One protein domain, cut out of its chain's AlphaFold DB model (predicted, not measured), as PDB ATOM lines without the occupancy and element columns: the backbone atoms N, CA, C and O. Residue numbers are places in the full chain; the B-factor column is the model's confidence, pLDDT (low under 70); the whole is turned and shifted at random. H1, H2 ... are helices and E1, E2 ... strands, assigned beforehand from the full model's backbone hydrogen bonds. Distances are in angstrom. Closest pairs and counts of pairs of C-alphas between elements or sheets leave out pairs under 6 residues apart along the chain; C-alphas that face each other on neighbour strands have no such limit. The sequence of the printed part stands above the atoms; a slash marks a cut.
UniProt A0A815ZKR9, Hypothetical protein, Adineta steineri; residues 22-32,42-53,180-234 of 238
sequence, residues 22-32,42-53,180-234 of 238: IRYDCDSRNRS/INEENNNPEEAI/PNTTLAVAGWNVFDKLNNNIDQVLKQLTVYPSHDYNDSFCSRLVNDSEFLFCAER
ATOM      1  N   ILE A  22     -31.344 -16.834  31.528       75.88
ATOM      2  CA  ILE A  22     -30.140 -17.638  31.725       75.88
ATOM      3  C   ILE A  22     -30.502 -19.078  31.475       75.88
ATOM      4  O   ILE A  22     -31.356 -19.656  32.150       75.88
ATOM      5  N   ARG A  23     -29.795 -19.671  30.521       79.06
ATOM      6  CA  ARG A  23     -29.930 -21.076  30.195       79.06
ATOM      7  C   ARG A  23     -28.727 -21.852  30.696       79.06
ATOM      8  O   ARG A  23     -27.611 -21.660  30.218       79.06
ATOM      9  N   TYR A  24     -28.976 -22.779  31.611       80.19
ATOM     10  CA  TYR A  24     -27.995 -23.774  32.017       80.19
ATOM     11  C   TYR A  24     -28.269 -25.056  31.235       80.19
ATOM     12  O   TYR A  24     -29.086 -25.897  31.623       80.19
ATOM     13  N   ASP A  25     -27.604 -25.176  30.084       79.81
ATOM     14  CA  ASP A  25     -27.699 -26.363  29.241       79.81
ATOM     15  C   ASP A  25     -26.989 -27.551  29.905       79.81
ATOM     16  O   ASP A  25     -25.800 -27.499  30.237       79.81
ATOM     17  N   CYS A  26     -27.719 -28.652  30.061       80.69
ATOM     18  CA  CYS A  26     -27.169 -29.904  30.546       80.69
ATOM     19  C   CYS A  26     -26.759 -30.803  29.368       80.69
ATOM     20  O   CYS A  26     -27.595 -31.271  28.594       80.69
ATOM     21  N   ASP A  27     -25.461 -31.107  29.265       78.50
ATOM     22  CA  ASP A  27     -24.961 -32.196  28.420       78.50
ATOM     23  C   ASP A  27     -24.867 -33.494  29.235       78.50
ATOM     24  O   ASP A  27     -23.790 -33.915  29.673       78.50
ATOM     25  N   SER A  28     -26.019 -34.133  29.444       70.19
ATOM     26  CA  SER A  28     -26.141 -35.379  30.215       70.19
ATOM     27  C   SER A  28     -25.383 -36.565  29.606       70.19
ATOM     28  O   SER A  28     -25.186 -37.574  30.276       70.19
ATOM     29  N   ARG A  29     -24.916 -36.462  28.351       70.81
ATOM     30  CA  ARG A  29     -24.093 -37.501  27.710       70.81
ATOM     31  C   ARG A  29     -22.634 -37.467  28.160       70.81
ATOM     32  O   ARG A  29     -21.986 -38.508  28.138       70.81
ATOM     33  N   ASN A  30     -22.135 -36.302  28.570       72.38
ATOM     34  CA  ASN A  30     -20.735 -36.103  28.952       72.38
ATOM     35  C   ASN A  30     -20.539 -35.782  30.440       72.38
ATOM     36  O   ASN A  30     -19.398 -35.708  30.897       72.38
ATOM     37  N   ARG A  31     -21.617 -35.578  31.204       76.00
ATOM     38  CA  ARG A  31     -21.557 -35.279  32.639       76.00
ATOM     39  C   ARG A  31     -22.320 -36.315  33.449       76.00
ATOM     40  O   ARG A  31     -23.480 -36.592  33.179       76.00
ATOM     41  N   SER A  32     -21.671 -36.844  34.484       82.69
ATOM     42  CA  SER A  32     -22.267 -37.809  35.418       82.69
ATOM     43  C   SER A  32     -23.023 -37.163  36.590       82.69
ATOM     44  O   SER A  32     -23.644 -37.877  37.370       82.69
ATOM     45  N   ILE A  42     -33.919 -19.647  33.575       89.88
ATOM     46  CA  ILE A  42     -34.365 -18.661  34.576       89.88
ATOM     47  C   ILE A  42     -34.500 -17.290  33.919       89.88
ATOM     48  O   ILE A  42     -33.555 -16.846  33.267       89.88
ATOM     49  N   ASN A  43     -35.629 -16.608  34.101       86.25
ATOM     50  CA  ASN A  43     -35.814 -15.241  33.610       86.25
ATOM     51  C   ASN A  43     -34.943 -14.242  34.399       86.25
ATOM     52  O   ASN A  43     -35.119 -14.097  35.608       86.25
ATOM     53  N   GLU A  44     -34.023 -13.543  33.724       74.94
ATOM     54  CA  GLU A  44     -33.126 -12.562  34.364       74.94
ATOM     55  C   GLU A  44     -33.852 -11.300  34.821       74.94
ATOM     56  O   GLU A  44     -33.462 -10.693  35.812       74.94
ATOM     57  N   GLU A  45     -34.905 -10.897  34.112       74.06
ATOM     58  CA  GLU A  45     -35.625  -9.651  34.397       74.06
ATOM     59  C   GLU A  45     -36.579  -9.794  35.592       74.06
ATOM     60  O   GLU A  45     -37.126  -8.806  36.091       74.06
ATOM     61  N   ASN A  46     -36.814 -11.028  36.049       74.12
ATOM     62  CA  ASN A  46     -37.711 -11.318  37.153       74.12
ATOM     63  C   ASN A  46     -36.936 -11.530  38.459       74.12
ATOM     64  O   ASN A  46     -36.438 -12.617  38.742       74.12
ATOM     65  N   ASN A  47     -36.947 -10.517  39.324       77.69
ATOM     66  CA  ASN A  47     -36.333 -10.603  40.655       77.69
ATOM     67  C   ASN A  47     -37.164 -11.419  41.669       77.69
ATOM     68  O   ASN A  47     -36.791 -11.522  42.840       77.69
ATOM     69  N   ASN A  48     -38.298 -11.998  41.255       84.81
ATOM     70  CA  ASN A  48     -39.127 -12.854  42.102       84.81
ATOM     71  C   ASN A  48     -38.920 -14.337  41.777       84.81
ATOM     72  O   ASN A  48     -38.698 -14.681  40.618       84.81
ATOM     73  N   PRO A  49     -39.075 -15.237  42.767       88.69
ATOM     74  CA  PRO A  49     -39.060 -16.666  42.502       88.69
ATOM     75  C   PRO A  49     -40.135 -17.051  41.483       88.69
ATOM     76  O   PRO A  49     -41.313 -16.726  41.649       88.69
ATOM     77  N   GLU A  50     -39.733 -17.778  40.451       91.19
ATOM     78  CA  GLU A  50     -40.616 -18.284  39.403       91.19
ATOM     79  C   GLU A  50     -40.736 -19.803  39.480       91.19
ATOM     80  O   GLU A  50     -39.924 -20.467  40.121       91.19
ATOM     81  N   GLU A  51     -41.774 -20.371  38.870       94.31
ATOM     82  CA  GLU A  51     -41.894 -21.827  38.781       94.31
ATOM     83  C   GLU A  51     -40.734 -22.411  37.975       94.31
ATOM     84  O   GLU A  51     -40.461 -21.989  36.855       94.31
ATOM     85  N   ALA A  52     -40.052 -23.396  38.555       95.38
ATOM     86  CA  ALA A  52     -39.002 -24.113  37.862       95.38
ATOM     87  C   ALA A  52     -39.591 -24.960  36.731       95.38
ATOM     88  O   ALA A  52     -40.682 -25.520  36.847       95.38
ATOM     89  N   ILE A  53     -38.835 -25.143  35.650       95.38
ATOM     90  CA  ILE A  53     -39.193 -26.146  34.645       95.38
ATOM     91  C   ILE A  53     -39.249 -27.522  35.339       95.38
ATOM     92  O   ILE A  53     -38.259 -27.926  35.949       95.38
ATOM     93  N   PRO A 180     -16.259 -12.692  40.889       57.41
ATOM     94  CA  PRO A 180     -17.150 -11.567  40.665       57.41
ATOM     95  C   PRO A 180     -17.907 -11.781  39.348       57.41
ATOM     96  O   PRO A 180     -17.300 -12.166  38.344       57.41
ATOM     97  N   ASN A 181     -19.221 -11.542  39.352       65.50
ATOM     98  CA  ASN A 181     -20.143 -11.825  38.239       65.50
ATOM     99  C   ASN A 181     -20.466 -13.313  37.998       65.50
ATOM    100  O   ASN A 181     -20.951 -13.670  36.925       65.50
ATOM    101  N   THR A 182     -20.217 -14.192  38.972       76.12
ATOM    102  CA  THR A 182     -20.804 -15.537  38.953       76.12
ATOM    103  C   THR A 182     -22.290 -15.426  39.240       76.12
ATOM    104  O   THR A 182     -22.684 -14.894  40.275       76.12
ATOM    105  N   THR A 183     -23.113 -15.971  38.355       80.19
ATOM    106  CA  THR A 183     -24.535 -16.131  38.630       80.19
ATOM    107  C   THR A 183     -24.782 -17.440  39.364       80.19
ATOM    108  O   THR A 183     -24.312 -18.499  38.941       80.19
ATOM    109  N   LEU A 184     -25.543 -17.374  40.453       86.94
ATOM    110  CA  LEU A 184     -26.005 -18.531  41.205       86.94
ATOM    111  C   LEU A 184     -27.516 -18.691  41.035       86.94
ATOM    112  O   LEU A 184     -28.232 -17.753  40.684       86.94
ATOM    113  N   ALA A 185     -28.011 -19.889  41.316       90.12
ATOM    114  CA  ALA A 185     -29.435 -20.165  41.337       90.12
ATOM    115  C   ALA A 185     -29.804 -20.918  42.612       90.12
ATOM    116  O   ALA A 185     -29.071 -21.800  43.064       90.12
ATOM    117  N   VAL A 186     -30.958 -20.574  43.170       92.06
ATOM    118  CA  VAL A 186     -31.566 -21.269  44.305       92.06
ATOM    119  C   VAL A 186     -32.886 -21.874  43.863       92.06
ATOM    120  O   VAL A 186     -33.623 -21.259  43.094       92.06
ATOM    121  N   ALA A 187     -33.189 -23.076  44.347       94.56
ATOM    122  CA  ALA A 187     -34.443 -23.760  44.066       94.56
ATOM    123  C   ALA A 187     -35.008 -24.400  45.337       94.56
ATOM    124  O   ALA A 187     -34.260 -24.934  46.157       94.56
ATOM    125  N   GLY A 188     -36.328 -24.345  45.502       94.00
ATOM    126  CA  GLY A 188     -37.002 -24.867  46.690       94.00
ATOM    127  C   GLY A 188     -38.520 -24.715  46.646       94.00
ATOM    128  O   GLY A 188     -39.080 -24.108  45.732       94.00
ATOM    129  N   TRP A 189     -39.185 -25.299  47.640       94.75
ATOM    130  CA  TRP A 189     -40.641 -25.258  47.805       94.75
ATOM    131  C   TRP A 189     -41.065 -24.321  48.936       94.75
ATOM    132  O   TRP A 189     -40.234 -23.813  49.686       94.75
ATOM    133  N   ASN A 190     -42.381 -24.145  49.083       88.00
ATOM    134  CA  ASN A 190     -43.010 -23.309  50.101       88.00
ATOM    135  C   ASN A 190     -42.614 -21.830  50.013       88.00
ATOM    136  O   ASN A 190     -42.502 -21.136  51.025       88.00
ATOM    137  N   VAL A 191     -42.442 -21.330  48.789       79.50
ATOM    138  CA  VAL A 191     -42.290 -19.895  48.555       79.50
ATOM    139  C   VAL A 191     -43.652 -19.226  48.723       79.50
ATOM    140  O   VAL A 191     -44.653 -19.672  48.160       79.50
ATOM    141  N   PHE A 192     -43.690 -18.154  49.511       77.44
ATOM    142  CA  PHE A 192     -44.904 -17.373  49.717       77.44
ATOM    143  C   PHE A 192     -45.279 -16.603  48.444       77.44
ATOM    144  O   PHE A 192     -44.515 -15.749  47.985       77.44
ATOM    145  N   ASP A 193     -46.466 -16.871  47.905       73.69
ATOM    146  CA  ASP A 193     -47.038 -16.125  46.790       73.69
ATOM    147  C   ASP A 193     -47.903 -14.980  47.333       73.69
ATOM    148  O   ASP A 193     -49.017 -15.168  47.836       73.69
ATOM    149  N   LYS A 194     -47.375 -13.757  47.212       73.31
ATOM    150  CA  LYS A 194     -48.051 -12.532  47.656       73.31
ATOM    151  C   LYS A 194     -49.369 -12.277  46.917       73.31
ATOM    152  O   LYS A 194     -50.255 -11.661  47.501       73.31
ATOM    153  N   LEU A 195     -49.502 -12.705  45.659       73.50
ATOM    154  CA  LEU A 195     -50.686 -12.427  44.839       73.50
ATOM    155  C   LEU A 195     -51.874 -13.280  45.278       73.50
ATOM    156  O   LEU A 195     -52.994 -12.783  45.373       73.50
ATOM    157  N   ASN A 196     -51.614 -14.552  45.575       71.88
ATOM    158  CA  ASN A 196     -52.642 -15.524  45.939       71.88
ATOM    159  C   ASN A 196     -52.798 -15.708  47.456       71.88
ATOM    160  O   ASN A 196     -53.677 -16.450  47.895       71.88
ATOM    161  N   ASN A 197     -51.970 -15.021  48.256       78.81
ATOM    162  CA  ASN A 197     -51.917 -15.125  49.715       78.81
ATOM    163  C   ASN A 197     -51.858 -16.591  50.188       78.81
ATOM    164  O   ASN A 197     -52.563 -17.001  51.115       78.81
ATOM    165  N   ASN A 198     -51.052 -17.396  49.500       80.06
ATOM    166  CA  ASN A 198     -50.889 -18.816  49.767       80.06
ATOM    167  C   ASN A 198     -49.410 -19.223  49.684       80.06
ATOM    168  O   ASN A 198     -48.537 -18.468  49.257       80.06
ATOM    169  N   ILE A 199     -49.129 -20.430  50.165       81.12
ATOM    170  CA  ILE A 199     -47.812 -21.047  50.056       81.12
ATOM    171  C   ILE A 199     -47.839 -21.915  48.806       81.12
ATOM    172  O   ILE A 199     -48.635 -22.857  48.739       81.12
ATOM    173  N   ASP A 200     -46.987 -21.603  47.833       83.19
ATOM    174  CA  ASP A 200     -46.893 -22.417  46.631       83.19
ATOM    175  C   ASP A 200     -46.107 -23.702  46.921       83.19
ATOM    176  O   ASP A 200     -45.016 -23.697  47.500       83.19
ATOM    177  N   GLN A 201     -46.705 -24.818  46.525       91.06
ATOM    178  CA  GLN A 201     -46.168 -26.158  46.705       91.06
ATOM    179  C   GLN A 201     -45.434 -26.674  45.467       91.06
ATOM    180  O   GLN A 201     -44.885 -27.774  45.533       91.06
ATOM    181  N   VAL A 202     -45.410 -25.926  44.357       94.94
ATOM    182  CA  VAL A 202     -44.561 -26.233  43.195       94.94
ATOM    183  C   VAL A 202     -43.137 -25.734  43.418       94.94
ATOM    184  O   VAL A 202     -42.906 -24.769  44.150       94.94
ATOM    185  N   LEU A 203     -42.166 -26.406  42.800       95.88
ATOM    186  CA  LEU A 203     -40.766 -26.028  42.910       95.88
ATOM    187  C   LEU A 203     -40.561 -24.659  42.261       95.88
ATOM    188  O   LEU A 203     -40.895 -24.459  41.091       95.88
ATOM    189  N   LYS A 204     -39.991 -23.726  43.020       95.25
ATOM    190  CA  LYS A 204     -39.580 -22.418  42.519       95.25
ATOM    191  C   LYS A 204     -38.077 -22.367  42.313       95.25
ATOM    192  O   LYS A 204     -37.333 -23.118  42.944       95.25
ATOM    193  N   GLN A 205     -37.647 -21.450  41.462       93.81
ATOM    194  CA  GLN A 205     -36.252 -21.119  41.213       93.81
ATOM    195  C   GLN A 205     -36.060 -19.602  41.165       93.81
ATOM    196  O   GLN A 205     -37.007 -18.854  40.915       93.81
ATOM    197  N   LEU A 206     -34.835 -19.154  41.417       91.38
ATOM    198  CA  LEU A 206     -34.467 -17.744  41.390       91.38
ATOM    199  C   LEU A 206     -32.963 -17.587  41.159       91.38
ATOM    200  O   LEU A 206     -32.167 -18.336  41.729       91.38
ATOM    201  N   THR A 207     -32.593 -16.569  40.389       89.75
ATOM    202  CA  THR A 207     -31.208 -16.117  40.244       89.75
ATOM    203  C   THR A 207     -30.771 -15.270  41.441       89.75
ATOM    204  O   THR A 207     -31.481 -14.354  41.855       89.75
ATOM    205  N   VAL A 208     -29.585 -15.556  41.980       87.75
ATOM    206  CA  VAL A 208     -28.940 -14.773  43.042       87.75
ATOM    207  C   VAL A 208     -27.477 -14.506  42.703       87.75
ATOM    208  O   VAL A 208     -26.855 -15.239  41.928       87.75
ATOM    209  N   TYR A 209     -26.924 -13.461  43.302       84.94
ATOM    210  CA  TYR A 209     -25.578 -12.976  43.047       84.94
ATOM    211  C   TYR A 209     -24.765 -12.963  44.335       84.94
ATOM    212  O   TYR A 209     -25.301 -12.597  45.376       84.94
ATOM    213  N   PRO A 210     -23.483 -13.342  44.289       82.88
ATOM    214  CA  PRO A 210     -22.591 -13.262  45.435       82.88
ATOM    215  C   PRO A 210     -22.539 -11.824  45.953       82.88
ATOM    216  O   PRO A 210     -22.280 -10.899  45.184       82.88
ATOM    217  N   SER A 211     -22.783 -11.648  47.248       78.25
ATOM    218  CA  SER A 211     -22.787 -10.341  47.895       78.25
ATOM    219  C   SER A 211     -21.592 -10.196  48.823       78.25
ATOM    220  O   SER A 211     -21.272 -11.088  49.614       78.25
ATOM    221  N   HIS A 212     -20.965  -9.027  48.741       73.25
ATOM    222  CA  HIS A 212     -19.950  -8.562  49.679       73.25
ATOM    223  C   HIS A 212     -20.446  -7.329  50.441       73.25
ATOM    224  O   HIS A 212     -19.637  -6.485  50.824       73.25
ATOM    225  N   ASP A 213     -21.762  -7.172  50.620       70.12
ATOM    226  CA  ASP A 213     -22.283  -6.036  51.371       70.12
ATOM    227  C   ASP A 213     -21.984  -6.188  52.870       70.12
ATOM    228  O   ASP A 213     -22.658  -6.895  53.619       70.12
ATOM    229  N   TYR A 214     -20.942  -5.485  53.310       66.00
ATOM    230  CA  TYR A 214     -20.545  -5.386  54.713       66.00
ATOM    231  C   TYR A 214     -21.490  -4.508  55.548       66.00
ATOM    232  O   TYR A 214     -21.311  -4.426  56.764       66.00
ATOM    233  N   ASN A 215     -22.461  -3.823  54.935       69.94
ATOM    234  CA  ASN A 215     -23.442  -3.014  55.659       69.94
ATOM    235  C   ASN A 215     -24.677  -3.818  56.069       69.94
ATOM    236  O   ASN A 215     -25.381  -3.409  56.995       69.94
ATOM    237  N   ASP A 216     -24.931  -4.963  55.432       74.00
ATOM    238  CA  ASP A 216     -25.950  -5.885  55.904       74.00
ATOM    239  C   ASP A 216     -25.454  -6.596  57.173       74.00
ATOM    240  O   ASP A 216     -24.413  -7.258  57.201       74.00
ATOM    241  N   SER A 217     -26.187  -6.428  58.273       70.06
ATOM    242  CA  SER A 217     -25.780  -6.955  59.584       70.06
ATOM    243  C   SER A 217     -25.698  -8.486  59.631       70.06
ATOM    244  O   SER A 217     -24.959  -9.035  60.449       70.06
ATOM    245  N   PHE A 218     -26.433  -9.181  58.756       72.75
ATOM    246  CA  PHE A 218     -26.382 -10.631  58.653       72.75
ATOM    247  C   PHE A 218     -25.163 -11.051  57.827       72.75
ATOM    248  O   PHE A 218     -24.340 -11.819  58.321       72.75
ATOM    249  N   CYS A 219     -24.973 -10.486  56.635       74.44
ATOM    250  CA  CYS A 219     -23.862 -10.821  55.750       74.44
ATOM    251  C   CYS A 219     -22.500 -10.373  56.264       74.44
ATOM    252  O   CYS A 219     -21.545 -11.138  56.179       74.44
ATOM    253  N   SER A 220     -22.401  -9.202  56.889       71.44
ATOM    254  CA  SER A 220     -21.163  -8.732  57.525       71.44
ATOM    255  C   SER A 220     -20.608  -9.715  58.558       71.44
ATOM    256  O   SER A 220     -19.391  -9.858  58.677       71.44
ATOM    257  N   ARG A 221     -21.481 -10.442  59.270       69.38
ATOM    258  CA  ARG A 221     -21.075 -11.515  60.184       69.38
ATOM    259  C   ARG A 221     -20.499 -12.713  59.429       69.38
ATOM    260  O   ARG A 221     -19.470 -13.231  59.841       69.38
ATOM    261  N   LEU A 222     -21.137 -13.131  58.335       69.12
ATOM    262  CA  LEU A 222     -20.754 -14.326  57.572       69.12
ATOM    263  C   LEU A 222     -19.489 -14.114  56.729       69.12
ATOM    264  O   LEU A 222     -18.694 -15.034  56.579       69.12
ATOM    265  N   VAL A 223     -19.267 -12.898  56.221       62.31
ATOM    266  CA  VAL A 223     -18.090 -12.561  55.402       62.31
ATOM    267  C   VAL A 223     -16.789 -12.587  56.225       62.31
ATOM    268  O   VAL A 223     -15.716 -12.830  55.670       62.31
ATOM    269  N   ASN A 224     -16.866 -12.423  57.552       61.19
ATOM    270  CA  ASN A 224     -15.702 -12.564  58.435       61.19
ATOM    271  C   ASN A 224     -15.211 -14.021  58.568       61.19
ATOM    272  O   ASN A 224     -14.034 -14.218  58.851       61.19
ATOM    273  N   ASP A 225     -16.067 -15.013  58.286       67.19
ATOM    274  CA  ASP A 225     -15.746 -16.450  58.233       67.19
ATOM    275  C   ASP A 225     -15.848 -16.984  56.789       67.19
ATOM    276  O   ASP A 225     -16.412 -18.048  56.516       67.19
ATOM    277  N   SER A 226     -15.301 -16.219  55.839       63.06
ATOM    278  CA  SER A 226     -15.411 -16.476  54.391       63.06
ATOM    279  C   SER A 226     -14.782 -17.787  53.900       63.06
ATOM    280  O   SER A 226     -15.013 -18.188  52.763       63.06
ATOM    281  N   GLU A 227     -14.023 -18.486  54.749       68.88
ATOM    282  CA  GLU A 227     -13.544 -19.845  54.466       68.88
ATOM    283  C   GLU A 227     -14.690 -20.875  54.465       68.88
ATOM    284  O   GLU A 227     -14.623 -21.879  53.757       68.88
ATOM    285  N   PHE A 228     -15.759 -20.624  55.230       73.88
ATOM    286  CA  PHE A 228     -16.861 -21.572  55.426       73.88
ATOM    287  C   PHE A 228     -18.211 -21.058  54.933       73.88
ATOM    288  O   PHE A 228     -19.123 -21.859  54.719       73.88
ATOM    289  N   LEU A 229     -18.357 -19.744  54.759       79.50
ATOM    290  CA  LEU A 229     -19.614 -19.106  54.394       79.50
ATOM    291  C   LEU A 229     -19.443 -18.056  53.299       79.50
ATOM    292  O   LEU A 229     -18.409 -17.411  53.168       79.50
ATOM    293  N   PHE A 230     -20.521 -17.823  52.560       81.06
ATOM    294  CA  PHE A 230     -20.649 -16.690  51.656       81.06
ATOM    295  C   PHE A 230     -22.077 -16.150  51.704       81.06
ATOM    296  O   PHE A 230     -23.001 -16.843  52.137       81.06
ATOM    297  N   CYS A 231     -22.256 -14.919  51.236       83.00
ATOM    298  CA  CYS A 231     -23.571 -14.326  51.045       83.00
ATOM    299  C   CYS A 231     -23.946 -14.265  49.573       83.00
ATOM    300  O   CYS A 231     -23.091 -14.073  48.710       83.00
ATOM    301  N   ALA A 232     -25.243 -14.385  49.301       83.56
ATOM    302  CA  ALA A 232     -25.807 -14.114  47.992       83.56
ATOM    303  C   ALA A 232     -27.147 -13.386  48.125       83.56
ATOM    304  O   ALA A 232     -27.915 -13.652  49.050       83.56
ATOM    305  N   GLU A 233     -27.425 -12.482  47.195       81.94
ATOM    306  CA  GLU A 233     -28.593 -11.607  47.200       81.94
ATOM    307  C   GLU A 233     -29.277 -11.541  45.830       81.94
ATOM    308  O   GLU A 233     -28.760 -12.029  44.824       81.94
ATOM    309  N   ARG A 234     -30.471 -10.951  45.791       81.06
ATOM    310  CA  ARG A 234     -31.175 -10.639  44.543       81.06
ATOM    311  C   ARG A 234     -30.620  -9.360  43.929       81.06
ATOM    312  O   ARG A 234     -30.185  -8.470  44.656       81.06
TER     313      ARG A 234
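Overview. This is residues 22 to 32, 42 to 53 and 180 to 234 of the 238 residues of the protein "Hypothetical protein" of Adineta steineri (UniProt A0A815ZKR9). Little regular structure: a narrow antiparallel sheet, E2 - E5 - E6, has the hairpin E3 and E4 at one end and helix H1 near the other; residues 25 to 32 stick out. Of 78 printed residues, 30 are in named elements, mostly strand: E1 to E5, H1, E6. The whole is loose, radius of gyration of the C-alphas 15.5 A, spanning 43 by 36 by 22 A.

Along the chain. E1 is residues 22 to 24, from C-alpha (-30.140, -17.638, 31.725), E2 184 to 188, E3 191 to 193, E4 198 to 200, E5 204 to 211, 21.4 A between end C-alphas, H1 219 to 223, E6 231 to 233, to C-alpha (-28.593, -11.607, 47.200).

Arrangement. E1 pairs with no named strand. E5 is antiparallel to E2, N 186 and O 206 2.9 A apart, and to E6, N 209 and O 233 2.8 A apart. H1 only grazes the sheet; its O i to N i+4 pair is within hydrogen-bond range.

Size, cuts and confidence. Across the cuts, C-alphas 32 and 42 are 22.7 A apart, 53 and 180 27.1 A. pLDDT is under 70 at 11 residues, among them 221 to 227.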